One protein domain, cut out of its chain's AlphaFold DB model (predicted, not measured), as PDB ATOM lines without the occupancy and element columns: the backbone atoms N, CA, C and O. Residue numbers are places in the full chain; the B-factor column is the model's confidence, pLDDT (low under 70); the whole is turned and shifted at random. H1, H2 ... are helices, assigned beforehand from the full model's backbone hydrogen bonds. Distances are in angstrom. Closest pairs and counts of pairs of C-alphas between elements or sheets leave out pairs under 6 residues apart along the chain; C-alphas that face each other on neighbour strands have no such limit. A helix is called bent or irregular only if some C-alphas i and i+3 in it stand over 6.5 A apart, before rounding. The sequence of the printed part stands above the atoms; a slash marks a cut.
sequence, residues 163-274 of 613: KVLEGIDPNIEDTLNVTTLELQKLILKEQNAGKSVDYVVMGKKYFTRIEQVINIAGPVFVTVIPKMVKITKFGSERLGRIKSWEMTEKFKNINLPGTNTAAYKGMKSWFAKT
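What this domain is: This is residues 163 to 274 of the 613 residues of the protein "uncharacterized protein LOC116307658" of Actinia tenebrosa (UniProt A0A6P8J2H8). Three long helices, H2, H3 and H4, form an up-and-down bundle; short H1 packs across H3 and H4, and H5 crosses H4. The printed part has 112 residues, with five named helices, H1 to H5, and no named strand: all helix. It is compact, radius of gyration of the C-alphas 14.9 A, spans 50 by 29 by 19 A.

How they stand to each other: H3, residues 199 to 224, forms hairpins with H2, residues 172 to 192, and H4, residues 228 to 250; Tyr 206 and Gly 240 are the closest C-alphas of H3 and H4, 4.9 A. H1, residues 163 to 168, touches residues 214 to 221 of H3. H5, residues 262 to 268, only just touches H4, with 3 pairs of C-alphas within 8 A. Every O i to N i+4 pair is within hydrogen-bond range in H1, H2, H4 and H5; in H3, 18 of 22.

Where its parts are: H3, 35.6 A long, is irregular: C-alphas 216 and 219 are 7.0 A apart. H1 begins at C-alpha 163 (12.530, 19.567, -40.461); H5 ends at C-alpha 268 (15.551, 33.577, -23.002).

The domain as a whole: The link H4 to H5 is long; residue 274 is under pLDDT 70.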
ATOM      1  N   LYS A 163      12.540  20.488 -39.315       90.81
ATOM      2  CA  LYS A 163      12.530  19.567 -40.461       90.81
ATOM      3  C   LYS A 163      11.244  18.747 -40.589       90.81
ATOM      4  O   LYS A 163      10.873  18.381 -41.700       90.81
ATOM      5  N   VAL A 164      10.546  18.482 -39.484       91.75
ATOM      6  CA  VAL A 164       9.183  17.928 -39.506       91.75
ATOM      7  C   VAL A 164       8.242  18.909 -40.202       91.75
ATOM      8  O   VAL A 164       7.496  18.495 -41.079       91.75
ATOM      9  N   LEU A 165       8.313  20.206 -39.882       92.38
ATOM     10  CA  LEU A 165       7.487  21.208 -40.560       92.38
ATOM     11  C   LEU A 165       7.773  21.254 -42.069       92.38
ATOM     12  O   LEU A 165       6.837  21.248 -42.858       92.38
ATOM     13  N   GLU A 166       9.044  21.229 -42.473       91.62
ATOM     14  CA  GLU A 166       9.425  21.186 -43.896       91.62
ATOM     15  C   GLU A 166       8.928  19.918 -44.614       91.62
ATOM     16  O   GLU A 166       8.623  19.946 -45.803       91.62
ATOM     17  N   GLY A 167       8.805  18.800 -43.891       91.38
ATOM     18  CA  GLY A 167       8.187  17.587 -44.426       91.38
ATOM     19  C   GLY A 167       6.709  17.791 -44.765       91.38
ATOM     20  O   GLY A 167       6.238  17.243 -45.768       91.38
ATOM     21  N   ILE A 168       6.011  18.609 -43.964       90.69
ATOM     22  CA  ILE A 168       4.618  19.009 -44.194       90.69
ATOM     23  C   ILE A 168       4.520  19.923 -45.406       90.69
ATOM     24  O   ILE A 168       3.763  19.630 -46.331       90.69
ATOM     25  N   ASP A 169       5.305  20.996 -45.410       90.19
ATOM     26  CA  ASP A 169       5.373  21.931 -46.523       90.19
ATOM     27  C   ASP A 169       6.819  22.425 -46.726       90.19
ATOM     28  O   ASP A 169       7.371  23.095 -45.843       90.19
ATOM     29  N   PRO A 170       7.446  22.130 -47.882       88.62
ATOM     30  CA  PRO A 170       8.826  22.527 -48.146       88.62
ATOM     31  C   PRO A 170       8.997  24.050 -48.268       88.62
ATOM     32  O   PRO A 170      10.104  24.551 -48.085       88.62
ATOM     33  N   ASN A 171       7.922  24.814 -48.497       89.19
ATOM     34  CA  ASN A 171       7.967  26.271 -48.662       89.19
ATOM     35  C   ASN A 171       8.024  27.038 -47.331       89.19
ATOM     36  O   ASN A 171       7.989  28.274 -47.325       89.19
ATOM     37  N   ILE A 172       8.077  26.352 -46.184       89.75
ATOM     38  CA  ILE A 172       8.156  27.012 -44.872       89.75
ATOM     39  C   ILE A 172       9.415  27.872 -44.758       89.75
ATOM     40  O   ILE A 172       9.340  28.987 -44.235       89.75
ATOM     41  N   GLU A 173      10.556  27.400 -45.263       88.62
ATOM     42  CA  GLU A 173      11.802  28.169 -45.229       88.62
ATOM     43  C   GLU A 173      11.681  29.465 -46.044       88.62
ATOM     44  O   GLU A 173      11.929  30.553 -45.515       88.62
ATOM     45  N   ASP A 174      11.197  29.377 -47.283       90.25
ATOM     46  CA  ASP A 174      10.982  30.539 -48.153       90.25
ATOM     47  C   ASP A 174       9.979  31.524 -47.555       90.25
ATOM     48  O   ASP A 174      10.207  32.737 -47.514       90.25
ATOM     49  N   THR A 175       8.893  31.003 -46.990       89.44
ATOM     50  CA  THR A 175       7.870  31.795 -46.309       89.44
ATOM     51  C   THR A 175       8.451  32.582 -45.131       89.44
ATOM     52  O   THR A 175       8.122  33.759 -44.916       89.44
ATOM     53  N   LEU A 176       9.347  31.963 -44.362       90.56
ATOM     54  CA  LEU A 176      10.040  32.618 -43.258       90.56
ATOM     55  C   LEU A 176      11.075  33.631 -43.740       90.56
ATOM     56  O   LEU A 176      11.202  34.692 -43.123       90.56
ATOM     57  N   ASN A 177      11.769  33.359 -44.844       91.31
ATOM     58  CA  ASN A 177      12.705  34.297 -45.459       91.31
ATOM     59  C   ASN A 177      11.980  35.565 -45.932       91.31
ATOM     60  O   ASN A 177      12.393  36.676 -45.588       91.31
ATOM     61  N   VAL A 178      10.836  35.421 -46.609       93.44
ATOM     62  CA  VAL A 178       9.975  36.551 -46.996       93.44
ATOM     63  C   VAL A 178       9.507  37.331 -45.764       93.44
ATOM     64  O   VAL A 178       9.663  38.552 -45.703       93.44
ATOM     65  N   THR A 179       9.018  36.637 -44.732       93.12
ATOM     66  CA  THR A 179       8.561  37.277 -43.482       93.12
ATOM     67  C   THR A 179       9.689  38.032 -42.776       93.12
ATOM     68  O   THR A 179       9.479  39.127 -42.250       93.12
ATOM     69  N   THR A 180      10.904  37.479 -42.806       93.50
ATOM     70  CA  THR A 180      12.109  38.117 -42.265       93.50
ATOM     71  C   THR A 180      12.401  39.421 -42.999       93.50
ATOM     72  O   THR A 180      12.617  40.448 -42.356       93.50
ATOM     73  N   LEU A 181      12.363  39.422 -44.335       94.19
ATOM     74  CA  LEU A 181      12.580  40.628 -45.141       94.19
ATOM     75  C   LEU A 181      11.518  41.702 -44.872       94.19
ATOM     76  O   LEU A 181      11.850  42.883 -44.748       94.19
ATOM     77  N   GLU A 182      10.250  41.315 -44.732       94.25
ATOM     78  CA  GLU A 182       9.173  42.242 -44.369       94.25
ATOM     79  C   GLU A 182       9.388  42.873 -42.987       94.25
ATOM     80  O   GLU A 182       9.219  44.083 -42.825       94.25
ATOM     81  N   LEU A 183       9.767  42.071 -41.987       93.50
ATOM     82  CA  LEU A 183      10.044  42.565 -40.637       93.50
ATOM     83  C   LEU A 183      11.277  43.467 -40.605       93.50
ATOM     84  O   LEU A 183      11.251  44.491 -39.931       93.50
ATOM     85  N   GLN A 184      12.325  43.152 -41.368       93.94
ATOM     86  CA  GLN A 184      13.495  44.025 -41.508       93.94
ATOM     87  C   GLN A 184      13.109  45.395 -42.076       93.94
ATOM     88  O   GLN A 184      13.505  46.419 -41.520       93.94
ATOM     89  N   LYS A 185      12.293  45.428 -43.139       94.12
ATOM     90  CA  LYS A 185      11.778  46.681 -43.714       94.12
ATOM     91  C   LYS A 185      10.953  47.476 -42.698       94.12
ATOM     92  O   LYS A 185      11.128  48.687 -42.593       94.12
ATOM     93  N   LEU A 186      10.087  46.802 -41.936       92.06
ATOM     94  CA  LEU A 186       9.286  47.432 -40.885       92.06
ATOM     95  C   LEU A 186      10.168  48.038 -39.785       92.06
ATOM     96  O   LEU A 186       9.994  49.201 -39.442       92.06
ATOM     97  N   ILE A 187      11.137  47.283 -39.266       92.50
ATOM     98  CA  ILE A 187      12.018  47.734 -38.180       92.50
ATOM     99  C   ILE A 187      12.859  48.931 -38.613       92.50
ATOM    100  O   ILE A 187      12.978  49.877 -37.842       92.50
ATOM    101  N   LEU A 188      13.397  48.923 -39.836       92.75
ATOM    102  CA  LEU A 188      14.145  50.060 -40.383       92.75
ATOM    103  C   LEU A 188      13.256  51.300 -40.552       92.75
ATOM    104  O   LEU A 188      13.683  52.410 -40.241       92.75
ATOM    105  N   LYS A 189      12.007  51.121 -41.003       93.06
ATOM    106  CA  LYS A 189      11.033  52.214 -41.112       93.06
ATOM    107  C   LYS A 189      10.714  52.823 -39.743       93.06
ATOM    108  O   LYS A 189      10.765  54.042 -39.607       93.06
ATOM    109  N   GLU A 190      10.414  51.994 -38.745       91.81
ATOM    110  CA  GLU A 190      10.136  52.463 -37.382       91.81
ATOM    111  C   GLU A 190      11.380  53.106 -36.751       91.81
ATOM    112  O   GLU A 190      11.271  54.168 -36.146       91.81
ATOM    113  N   GLN A 191      12.577  52.553 -36.989       90.25
ATOM    114  CA  GLN A 191      13.844  53.137 -36.536       90.25
ATOM    115  C   GLN A 191      14.043  54.560 -37.071       90.25
ATOM    116  O   GLN A 191      14.367  55.463 -36.303       90.25
ATOM    117  N   ASN A 192      13.810  54.772 -38.370       91.06
ATOM    118  CA  ASN A 192      13.907  56.092 -38.999       91.06
ATOM    119  C   ASN A 192      12.852  57.075 -38.464       91.06
ATOM    120  O   ASN A 192      13.070  58.282 -38.490       91.06
ATOM    121  N   ALA A 193      11.729  56.564 -37.955       91.06
ATOM    122  CA  ALA A 193      10.685  57.345 -37.301       91.06
ATOM    123  C   ALA A 193      10.917  57.542 -35.786       91.06
ATOM    124  O   ALA A 193      10.040  58.077 -35.108       91.06
ATOM    125  N   GLY A 194      12.053  57.092 -35.237       88.94
ATOM    126  CA  GLY A 194      12.351  57.161 -33.800       88.94
ATOM    127  C   GLY A 194      11.504  56.217 -32.937       88.94
ATOM    128  O   GLY A 194      11.397  56.417 -31.730       88.94
ATOM    129  N   LYS A 195      10.884  55.204 -33.548       92.50
ATOM    130  CA  LYS A 195      10.005  54.222 -32.908       92.50
ATOM    131  C   LYS A 195      10.676  52.854 -32.814       92.50
ATOM    132  O   LYS A 195      11.608  52.520 -33.553       92.50
ATOM    133  N   SER A 196      10.178  52.043 -31.892       90.75
ATOM    134  CA  SER A 196      10.628  50.673 -31.672       90.75
ATOM    135  C   SER A 196       9.546  49.656 -32.017       90.75
ATOM    136  O   SER A 196       8.353  49.952 -31.993       90.75
ATOM    137  N   VAL A 197       9.982  48.443 -32.359       91.12
ATOM    138  CA  VAL A 197       9.093  47.313 -32.663       91.12
ATOM    139  C   VAL A 197       9.132  46.323 -31.507       91.12
ATOM    140  O   VAL A 197      10.208  45.956 -31.041       91.12
ATOM    141  N   ASP A 198       7.973  45.850 -31.056       92.38
ATOM    142  CA  ASP A 198       7.904  44.889 -29.956       92.38
ATOM    143  C   ASP A 198       8.293  43.471 -30.392       92.38
ATOM    144  O   ASP A 198       7.797  42.936 -31.388       92.38
ATOM    145  N   TYR A 199       9.114  42.801 -29.577       89.94
ATOM    146  CA  TYR A 199       9.502  41.402 -29.789       89.94
ATOM    147  C   TYR A 199       8.302  40.459 -29.956       89.94
ATOM    148  O   TYR A 199       8.300  39.585 -30.824       89.94
ATOM    149  N   VAL A 200       7.260  40.650 -29.141       87.44
ATOM    150  CA  VAL A 200       6.053  39.809 -29.150       87.44
ATOM    151  C   VAL A 200       5.330  39.894 -30.493       87.44
ATOM    152  O   VAL A 200       4.839  38.882 -30.994       87.44
ATOM    153  N   VAL A 201       5.308  41.081 -31.106       87.75
ATOM    154  CA  VAL A 201       4.680  41.304 -32.414       87.75
ATOM    155  C   VAL A 201       5.428  40.535 -33.503       87.75
ATOM    156  O   VAL A 201       4.792  39.877 -34.326       87.75
ATOM    157  N   MET A 202       6.764  40.536 -33.474       88.69
ATOM    158  CA  MET A 202       7.568  39.745 -34.415       88.69
ATOM    159  C   MET A 202       7.329  38.242 -34.249       88.69
ATOM    160  O   MET A 202       7.069  37.553 -35.236       88.69
ATOM    161  N   GLY A 203       7.364  37.750 -33.005       87.69
ATOM    162  CA  GLY A 203       7.128  36.338 -32.692       87.69
ATOM    163  C   GLY A 203       5.774  35.859 -33.190       87.69
ATOM    164  O   GLY A 203       5.692  34.829 -33.858       87.69
ATOM    165  N   LYS A 204       4.730  36.662 -32.955       89.31
ATOM    166  CA  LYS A 204       3.389  36.390 -33.469       89.31
ATOM    167  C   LYS A 204       3.358  36.371 -34.996       89.31
ATOM    168  O   LYS A 204       2.754  35.470 -35.561       89.31
ATOM    169  N   LYS A 205       4.029  37.312 -35.671       91.56
ATOM    170  CA  LYS A 205       4.034  37.376 -37.141       91.56
ATOM    171  C   LYS A 205       4.673  36.134 -37.772       91.56
ATOM    172  O   LYS A 205       4.095  35.576 -38.698       91.56
ATOM    173  N   TYR A 206       5.813  35.672 -37.249       92.94
ATOM    174  CA  TYR A 206       6.416  34.416 -37.707       92.94
ATOM    175  C   TYR A 206       5.511  33.216 -37.429       92.94
ATOM    176  O   TYR A 206       5.256  32.433 -38.337       92.94
ATOM    177  N   PHE A 207       5.000  33.093 -36.199       90.19
ATOM    178  CA  PHE A 207       4.127  31.985 -35.817       90.19
ATOM    179  C   PHE A 207       2.884  31.903 -36.710       90.19
ATOM    180  O   PHE A 207       2.636  30.859 -37.303       90.19
ATOM    181  N   THR A 208       2.155  33.011 -36.881       90.19
ATOM    182  CA  THR A 208       0.956  33.064 -37.730       90.19
ATOM    183  C   THR A 208       1.269  32.695 -39.175       90.19
ATOM    184  O   THR A 208       0.470  32.021 -39.816       90.19
ATOM    185  N   ARG A 209       2.430  33.098 -39.703       90.88
ATOM    186  CA  ARG A 209       2.808  32.742 -41.072       90.88
ATOM    187  C   ARG A 209       3.079  31.243 -41.225       90.88
ATOM    188  O   ARG A 209       2.629  30.653 -42.200       90.88
ATOM    189  N   ILE A 210       3.774  30.633 -40.263       89.81
ATOM    190  CA  ILE A 210       4.003  29.181 -40.252       89.81
ATOM    191  C   ILE A 210       2.663  28.445 -40.121       89.81
ATOM    192  O   ILE A 210       2.391  27.520 -40.878       89.81
ATOM    193  N   GLU A 211       1.803  28.885 -39.200       88.69
ATOM    194  CA  GLU A 211       0.484  28.296 -38.965       88.69
ATOM    195  C   GLU A 211      -0.406  28.364 -40.215       88.69
ATOM    196  O   GLU A 211      -1.072  27.388 -40.534       88.69
ATOM    197  N   GLN A 212      -0.375  29.464 -40.974       88.31
ATOM    198  CA  GLN A 212      -1.087  29.567 -42.254       88.31
ATOM    199  C   GLN A 212      -0.641  28.498 -43.256       88.31
ATOM    200  O   GLN A 212      -1.490  27.854 -43.862       88.31
ATOM    201  N   VAL A 213       0.670  28.286 -43.405       86.25
ATOM    202  CA  VAL A 213       1.214  27.258 -44.310       86.25
ATOM    203  C   VAL A 213       0.824  25.858 -43.831       86.25
ATOM    204  O   VAL A 213       0.306  25.045 -44.595       86.25
ATOM    205  N   ILE A 214       0.983  25.592 -42.533       86.50
ATOM    206  CA  ILE A 214       0.634  24.298 -41.940       86.50
ATOM    207  C   ILE A 214      -0.870  24.039 -42.000       86.50
ATOM    208  O   ILE A 214      -1.263  22.898 -42.182       86.50
ATOM    209  N   ASN A 215      -1.732  25.045 -41.892       84.94
ATOM    210  CA  ASN A 215      -3.179  24.842 -41.988       84.94
ATOM    211  C   ASN A 215      -3.632  24.458 -43.404       84.94
ATOM    212  O   ASN A 215      -4.683  23.839 -43.544       84.94
ATOM    213  N   ILE A 216      -2.844  24.783 -44.434       81.25
ATOM    214  CA  ILE A 216      -3.119  24.387 -45.821       81.25
ATOM    215  C   ILE A 216      -2.685  22.934 -46.057       81.25
ATOM    216  O   ILE A 216      -3.460  22.131 -46.569       81.25
ATOM    217  N   ALA A 217      -1.461  22.570 -45.668       79.75
ATOM    218  CA  ALA A 217      -0.916  21.230 -45.921       79.75
ATOM    219  C   ALA A 217      -1.262  20.197 -44.827       79.75
ATOM    220  O   ALA A 217      -1.317  18.993 -45.074       79.75
ATOM    221  N   GLY A 218      -1.519  20.657 -43.605       79.44
ATOM    222  CA  GLY A 218      -1.694  19.868 -42.386       79.44
ATOM    223  C   GLY A 218      -2.911  18.938 -42.325       79.44
ATOM    224  O   GLY A 218      -2.761  17.868 -41.730       79.44
ATOM    225  N   PRO A 219      -4.082  19.243 -42.926       83.12
ATOM    226  CA  PRO A 219      -5.247  18.349 -42.884       83.12
ATOM    227  C   PRO A 219      -4.964  16.926 -43.393       83.12
ATOM    228  O   PRO A 219      -5.535  15.959 -42.877       83.12
ATOM    229  N   VAL A 220      -4.037  16.791 -44.347       85.06
ATOM    230  CA  VAL A 220      -3.557  15.507 -44.878       85.06
ATOM    231  C   VAL A 220      -2.819  14.718 -43.794       85.06
ATOM    232  O   VAL A 220      -3.142  13.563 -43.521       85.06
ATOM    233  N   PHE A 221      -1.892  15.372 -43.095       88.56
ATOM    234  CA  PHE A 221      -1.087  14.759 -42.039       88.56
ATOM    235  C   PHE A 221      -1.899  14.397 -40.804       88.56
ATOM    236  O   PHE A 221      -1.629  13.370 -40.194       88.56
ATOM    237  N   VAL A 222      -2.899  15.203 -40.436       86.94
ATOM    238  CA  VAL A 222      -3.762  14.933 -39.273       86.94
ATOM    239  C   VAL A 222      -4.583  13.656 -39.461       86.94
ATOM    240  O   VAL A 222      -4.866  12.969 -38.485       86.94
ATOM    241  N   THR A 223      -4.916  13.299 -40.705       82.44
ATOM    242  CA  THR A 223      -5.621  12.046 -41.026       82.44
ATOM    243  C   THR A 223      -4.786  10.819 -40.664       82.44
ATOM    244  O   THR A 223      -5.313   9.852 -40.128       82.44
ATOM    245  N   VAL A 224      -3.473  10.877 -40.903       84.75
ATOM    246  CA  VAL A 224      -2.551   9.761 -40.635       84.75
ATOM    247  C   VAL A 224      -1.969   9.831 -39.221       84.75
ATOM    248  O   VAL A 224      -1.720   8.816 -38.574       84.75
ATOM    249  N   ILE A 225      -1.742  11.045 -38.724       87.19
ATOM    250  CA  ILE A 225      -1.116  11.340 -37.438       87.19
ATOM    251  C   ILE A 225      -1.995  12.375 -36.718       87.19
ATOM    252  O   ILE A 225      -1.707  13.573 -36.762       87.19
ATOM    253  N   PRO A 226      -3.045  11.954 -35.990       83.19
ATOM    254  CA  PRO A 226      -3.969  12.881 -35.326       83.19
ATOM    255  C   PRO A 226      -3.287  13.868 -34.365       83.19
ATOM    256  O   PRO A 226      -3.726  15.003 -34.185       83.19
ATOM    257  N   LYS A 227      -2.158  13.464 -33.770       84.94
ATOM    258  CA  LYS A 227      -1.358  14.288 -32.847       84.94
ATOM    259  C   LYS A 227      -0.479  15.332 -33.562       84.94
ATOM    260  O   LYS A 227       0.166  16.138 -32.888       84.94
ATOM    261  N   MET A 228      -0.485  15.381 -34.900       86.75
ATOM    262  CA  MET A 228       0.346  16.291 -35.700       86.75
ATOM    263  C   MET A 228       0.093  17.768 -35.383       86.75
ATOM    264  O   MET A 228       1.039  18.549 -35.361       86.75
ATOM    265  N   VAL A 229      -1.143  18.156 -35.047       85.38
ATOM    266  CA  VAL A 229      -1.478  19.544 -34.661       85.38
ATOM    267  C   VAL A 229      -0.617  20.030 -33.488       85.38
ATOM    268  O   VAL A 229      -0.175  21.175 -33.453       85.38
ATOM    269  N   LYS A 230      -0.333  19.157 -32.518       84.06
ATOM    270  CA  LYS A 230       0.459  19.533 -31.339       84.06
ATOM    271  C   LYS A 230       1.957  19.576 -31.651       84.06
ATOM    272  O   LYS A 230       2.628  20.523 -31.246       84.06
ATOM    273  N   ILE A 231       2.448  18.613 -32.438       84.81
ATOM    274  CA  ILE A 231       3.841  18.561 -32.924       84.81
ATOM    275  C   ILE A 231       4.175  19.826 -33.719       84.81
ATOM    276  O   ILE A 231       5.192  20.480 -33.481       84.81
ATOM    277  N   THR A 232       3.291  20.182 -34.649       88.56
ATOM    278  CA  THR A 232       3.454  21.347 -35.520       88.56
ATOM    279  C   THR A 232       3.381  22.653 -34.756       88.56
ATOM    280  O   THR A 232       4.206  23.532 -34.997       88.56
ATOM    281  N   LYS A 233       2.466  22.772 -33.787       87.56
ATOM    282  CA  LYS A 233       2.394  23.939 -32.905       87.56
ATOM    283  C   LYS A 233       3.708  24.163 -32.152       87.56
ATOM    284  O   LYS A 233       4.252  25.262 -32.221       87.56
ATOM    285  N   PHE A 234       4.254  23.126 -31.511       86.31
ATOM    286  CA  PHE A 234       5.541  23.214 -30.808       86.31
ATOM    287  C   PHE A 234       6.681  23.644 -31.747       86.31
ATOM    288  O   PHE A 234       7.419  24.585 -31.445       86.31
ATOM    289  N   GLY A 235       6.795  23.006 -32.919       87.94
ATOM    290  CA  GLY A 235       7.793  23.377 -33.928       87.94
ATOM    291  C   GLY A 235       7.650  24.832 -34.392       87.94
ATOM    292  O   GLY A 235       8.641  25.557 -34.478       87.94
ATOM    293  N   SER A 236       6.416  25.284 -34.622       89.06
ATOM    294  CA  SER A 236       6.101  26.634 -35.111       89.06
ATOM    295  C   SER A 236       6.426  27.711 -34.079       89.06
ATOM    296  O   SER A 236       7.090  28.699 -34.395       89.06
ATOM    297  N   GLU A 237       6.001  27.518 -32.826       85.94
ATOM    298  CA  GLU A 237       6.290  28.445 -31.726       85.94
ATOM    299  C   GLU A 237       7.794  28.559 -31.474       85.94
ATOM    300  O   GLU A 237       8.306  29.645 -31.182       85.94
ATOM    301  N   ARG A 238       8.521  27.445 -31.593       85.88
ATOM    302  CA  ARG A 238       9.975  27.433 -31.469       85.88
ATOM    303  C   ARG A 238      10.646  28.186 -32.614       85.88
ATOM    304  O   ARG A 238      11.477  29.059 -32.362       85.88
ATOM    305  N   LEU A 239      10.310  27.855 -33.859       86.38
ATOM    306  CA  LEU A 239      10.929  28.458 -35.038       86.38
ATOM    307  C   LEU A 239      10.663  29.968 -35.089       86.38
ATOM    308  O   LEU A 239      11.585  30.752 -35.322       86.38
ATOM    309  N   GLY A 240       9.444  30.390 -34.736       87.56
ATOM    310  CA  GLY A 240       9.101  31.800 -34.565       87.56
ATOM    311  C   GLY A 240       9.927  32.498 -33.479       87.56
ATOM    312  O   GLY A 240      10.401  33.618 -33.694       87.56
ATOM    313  N   ARG A 241      10.179  31.840 -32.338       87.75
ATOM    314  CA  ARG A 241      11.052  32.369 -31.274       87.75
ATOM    315  C   ARG A 241      12.510  32.515 -31.718       87.75
ATOM    316  O   ARG A 241      13.103  33.554 -31.429       87.75
ATOM    317  N   ILE A 242      13.058  31.533 -32.442       86.88
ATOM    318  CA  ILE A 242      14.423  31.586 -33.001       86.88
ATOM    319  C   ILE A 242      14.554  32.769 -33.958       86.88
ATOM    320  O   ILE A 242      15.409  33.629 -33.754       86.88
ATOM    321  N   LYS A 243      13.668  32.864 -34.957       89.25
ATOM    322  CA  LYS A 243      13.701  33.954 -35.942       89.25
ATOM    323  C   LYS A 243      13.511  35.324 -35.300       89.25
ATOM    324  O   LYS A 243      14.178  36.284 -35.674       89.25
ATOM    325  N   SER A 244      12.665  35.424 -34.280       89.81
ATOM    326  CA  SER A 244      12.509  36.668 -33.517       89.81
ATOM    327  C   SER A 244      13.765  37.026 -32.729       89.81
ATOM    328  O   SER A 244      14.111  38.198 -32.624       89.81
ATOM    329  N   TRP A 245      14.462  36.033 -32.172       89.00
ATOM    330  CA  TRP A 245      15.706  36.264 -31.449       89.00
ATOM    331  C   TRP A 245      16.847  36.701 -32.379       89.00
ATOM    332  O   TRP A 245      17.523  37.677 -32.061       89.00
ATOM    333  N   GLU A 246      17.001  36.084 -33.555       89.00
ATOM    334  CA  GLU A 246      17.968  36.523 -34.582       89.00
ATOM    335  C   GLU A 246      17.777  38.009 -34.940       89.00
ATOM    336  O   GLU A 246      18.739  38.764 -35.095       89.00
ATOM    337  N   MET A 247      16.525  38.473 -34.988       89.69
ATOM    338  CA  MET A 247      16.213  39.886 -35.220       89.69
ATOM    339  C   MET A 247      16.667  40.787 -34.065       89.69
ATOM    340  O   MET A 247      17.193  41.866 -34.328       89.69
ATOM    341  N   THR A 248      16.535  40.348 -32.805       89.94
ATOM    342  CA  THR A 248      17.038  41.106 -31.637       89.94
ATOM    343  C   THR A 248      18.558  41.231 -31.604       89.94
ATOM    344  O   THR A 248      19.072  42.197 -31.049       89.94
ATOM    345  N   GLU A 249      19.286  40.286 -32.202       87.94
ATOM    346  CA  GLU A 249      20.742  40.402 -32.337       87.94
ATOM    347  C   GLU A 249      21.136  41.408 -33.425       87.94
ATOM    348  O   GLU A 249      22.146  42.100 -33.295       87.94
ATOM    349  N   LYS A 250      20.326  41.518 -34.486       89.88
ATOM    350  CA  LYS A 250      20.597  42.394 -35.633       89.88
ATOM    351  C   LYS A 250      20.166  43.847 -35.408       89.88
ATOM    352  O   LYS A 250      20.825  44.753 -35.914       89.88
ATOM    353  N   PHE A 251      19.082  44.087 -34.669       90.50
ATOM    354  CA  PHE A 251      18.494  45.418 -34.498       90.50
ATOM    355  C   PHE A 251      18.354  45.801 -33.023       90.50
ATOM    356  O   PHE A 251      17.757  45.081 -32.228       90.50
ATOM    357  N   LYS A 252      18.867  46.984 -32.663       88.12
ATOM    358  CA  LYS A 252      18.833  47.497 -31.281       88.12
ATOM    359  C   LYS A 252      17.514  48.179 -30.905       88.12
ATOM    360  O   LYS A 252      17.235  48.318 -29.722       88.12
ATOM    361  N   ASN A 253      16.707  48.602 -31.878       89.56
ATOM    362  CA  ASN A 253      15.432  49.304 -31.670       89.56
ATOM    363  C   ASN A 253      14.238  48.350 -31.461       89.56
ATOM    364  O   ASN A 253      13.094  48.716 -31.724       89.56
ATOM    365  N   ILE A 254      14.492  47.119 -31.017       92.06
ATOM    366  CA  ILE A 254      13.441  46.164 -30.669       92.06
ATOM    367  C   ILE A 254      13.172  46.254 -29.167       92.06
ATOM    368  O   ILE A 254      14.079  46.050 -28.358       92.06
ATOM    369  N   ASN A 255      11.918  46.503 -28.786       92.19
ATOM    370  CA  ASN A 255      11.517  46.467 -27.385       92.19
ATOM    371  C   ASN A 255      11.484  45.019 -26.903       92.19
ATOM    372  O   ASN A 255      10.753  44.169 -27.428       92.19
ATOM    373  N   LEU A 256      12.274  44.750 -25.870       91.56
ATOM    374  CA  LEU A 256      12.302  43.450 -25.225       91.56
ATOM    375  C   LEU A 256      11.104  43.308 -24.276       91.56
ATOM    376  O   LEU A 256      10.703  44.279 -23.631       91.56
ATOM    377  N   PRO A 257      10.532  42.101 -24.156       89.19
ATOM    378  CA  PRO A 257       9.432  41.856 -23.238       89.19
ATOM    379  C   PRO A 257       9.895  42.010 -21.781       89.19
ATOM    380  O   PRO A 257      11.045  41.715 -21.448       89.19
ATOM    381  N   GLY A 258       8.984  42.424 -20.895       86.69
ATOM    382  CA  GLY A 258       9.275  42.561 -19.465       86.69
ATOM    383  C   GLY A 258       9.724  41.238 -18.832       86.69
ATOM    384  O   GLY A 258       9.206  40.173 -19.178       86.69
ATOM    385  N   THR A 259      10.658  41.301 -17.882       83.56
ATOM    386  CA  THR A 259      11.367  40.141 -17.299       83.56
ATOM    387  C   THR A 259      10.457  39.063 -16.698       83.56
ATOM    388  O   THR A 259      10.803  37.884 -16.718       83.56
ATOM    389  N   ASN A 260       9.266  39.437 -16.227       80.12
ATOM    390  CA  ASN A 260       8.306  38.520 -15.602       80.12
ATOM    391  C   ASN A 260       7.278  37.920 -16.580       80.12
ATOM    392  O   ASN A 260       6.366  37.210 -16.161       80.12
ATOM    393  N   THR A 261       7.399  38.186 -17.882       83.69
ATOM    394  CA  THR A 261       6.429  37.723 -18.888       83.69
ATOM    395  C   THR A 261       6.796  36.356 -19.476       83.69
ATOM    396  O   THR A 261       7.971  35.989 -19.572       83.69
ATOM    397  N   ALA A 262       5.793  35.606 -19.946       81.94
ATOM    398  CA  ALA A 262       6.014  34.367 -20.701       81.94
ATOM    399  C   ALA A 262       6.844  34.611 -21.974       81.94
ATOM    400  O   ALA A 262       7.709  33.809 -22.310       81.94
ATOM    401  N   ALA A 263       6.649  35.760 -22.629       82.44
ATOM    402  CA  ALA A 263       7.433  36.164 -23.791       82.44
ATOM    403  C   ALA A 263       8.924  36.344 -23.465       82.44
ATOM    404  O   ALA A 263       9.768  35.933 -24.255       82.44
ATOM    405  N   TYR A 264       9.268  36.901 -22.299       84.56
ATOM    406  CA  TYR A 264      10.664  37.010 -21.873       84.56
ATOM    407  C   TYR A 264      11.291  35.649 -21.583       84.56
ATOM    408  O   TYR A 264      12.397  35.379 -22.051       84.56
ATOM    409  N   LYS A 265      10.572  34.763 -20.882       80.69
ATOM    410  CA  LYS A 265      11.026  33.381 -20.654       80.69
ATOM    411  C   LYS A 265      11.227  32.646 -21.978       80.69
ATOM    412  O   LYS A 265      12.296  32.091 -22.204       80.69
ATOM    413  N   GLY A 266      10.263  32.749 -22.892       80.25
ATOM    414  CA  GLY A 266      10.346  32.195 -24.241       80.25
ATOM    415  C   GLY A 266      11.483  32.791 -25.074       80.25
ATOM    416  O   GLY A 266      12.142  32.060 -25.796       80.25
ATOM    417  N   MET A 267      11.779  34.086 -24.939       83.12
ATOM    418  CA  MET A 267      12.925  34.723 -25.599       83.12
ATOM    419  C   MET A 267      14.260  34.260 -25.007       83.12
ATOM    420  O   MET A 267      15.255  34.166 -25.725       83.12
ATOM    421  N   LYS A 268      14.333  34.028 -23.693       82.94
ATOM    422  CA  LYS A 268      15.551  33.577 -23.002       82.94
ATOM    423  C   LYS A 268      15.779  32.070 -23.103       82.94
ATOM    424  O   LYS A 268      16.930  31.665 -22.968       82.94
ATOM    425  N   SER A 269      14.724  31.310 -23.382       82.56
ATOM    426  CA  SER A 269      14.709  29.870 -23.644       82.56
ATOM    427  C   SER A 269      15.904  29.412 -24.471       82.56
ATOM    428  O   SER A 269      16.227  30.026 -25.490       82.56
ATOM    429  N   TRP A 270      16.502  28.287 -24.087       77.94
ATOM    430  CA  TRP A 270      17.505  27.574 -24.871       77.94
ATOM    431  C   TRP A 270      16.951  27.118 -26.224       77.94
ATOM    432  O   TRP A 270      17.691  27.054 -27.205       77.94
ATOM    433  N   PHE A 271      15.644  26.866 -26.319       73.81
ATOM    434  CA  PHE A 271      14.987  26.514 -27.576       73.81
ATOM    435  C   PHE A 271      14.840  27.683 -28.548       73.81
ATOM    436  O   PHE A 271      14.730  27.449 -29.752       73.81
ATOM    437  N   ALA A 272      14.903  28.918 -28.050       75.19
ATOM    438  CA  ALA A 272      14.874  30.137 -28.852       75.19
ATOM    439  C   ALA A 272      16.266  30.592 -29.330       75.19
ATOM    440  O   ALA A 272      16.380  31.661 -29.927       75.19
ATOM    441  N   LYS A 273      17.332  29.829 -29.044       79.06
ATOM    442  CA  LYS A 273      18.718  30.191 -29.384       79.06
ATOM    443  C   LYS A 273      19.272  29.367 -30.532       79.06
ATOM    444  O   LYS A 273      18.953  28.190 -30.698       79.06
ATOM    445  N   THR A 274      20.170  29.986 -31.293       68.94
ATOM    446  CA  THR A 274      20.918  29.307 -32.353       68.94
ATOM    447  C   THR A 274      21.968  28.362 -31.775       68.94
ATOM    448  O   THR A 274      22.427  28.494 -30.636       68.94
TER     449      THR A 274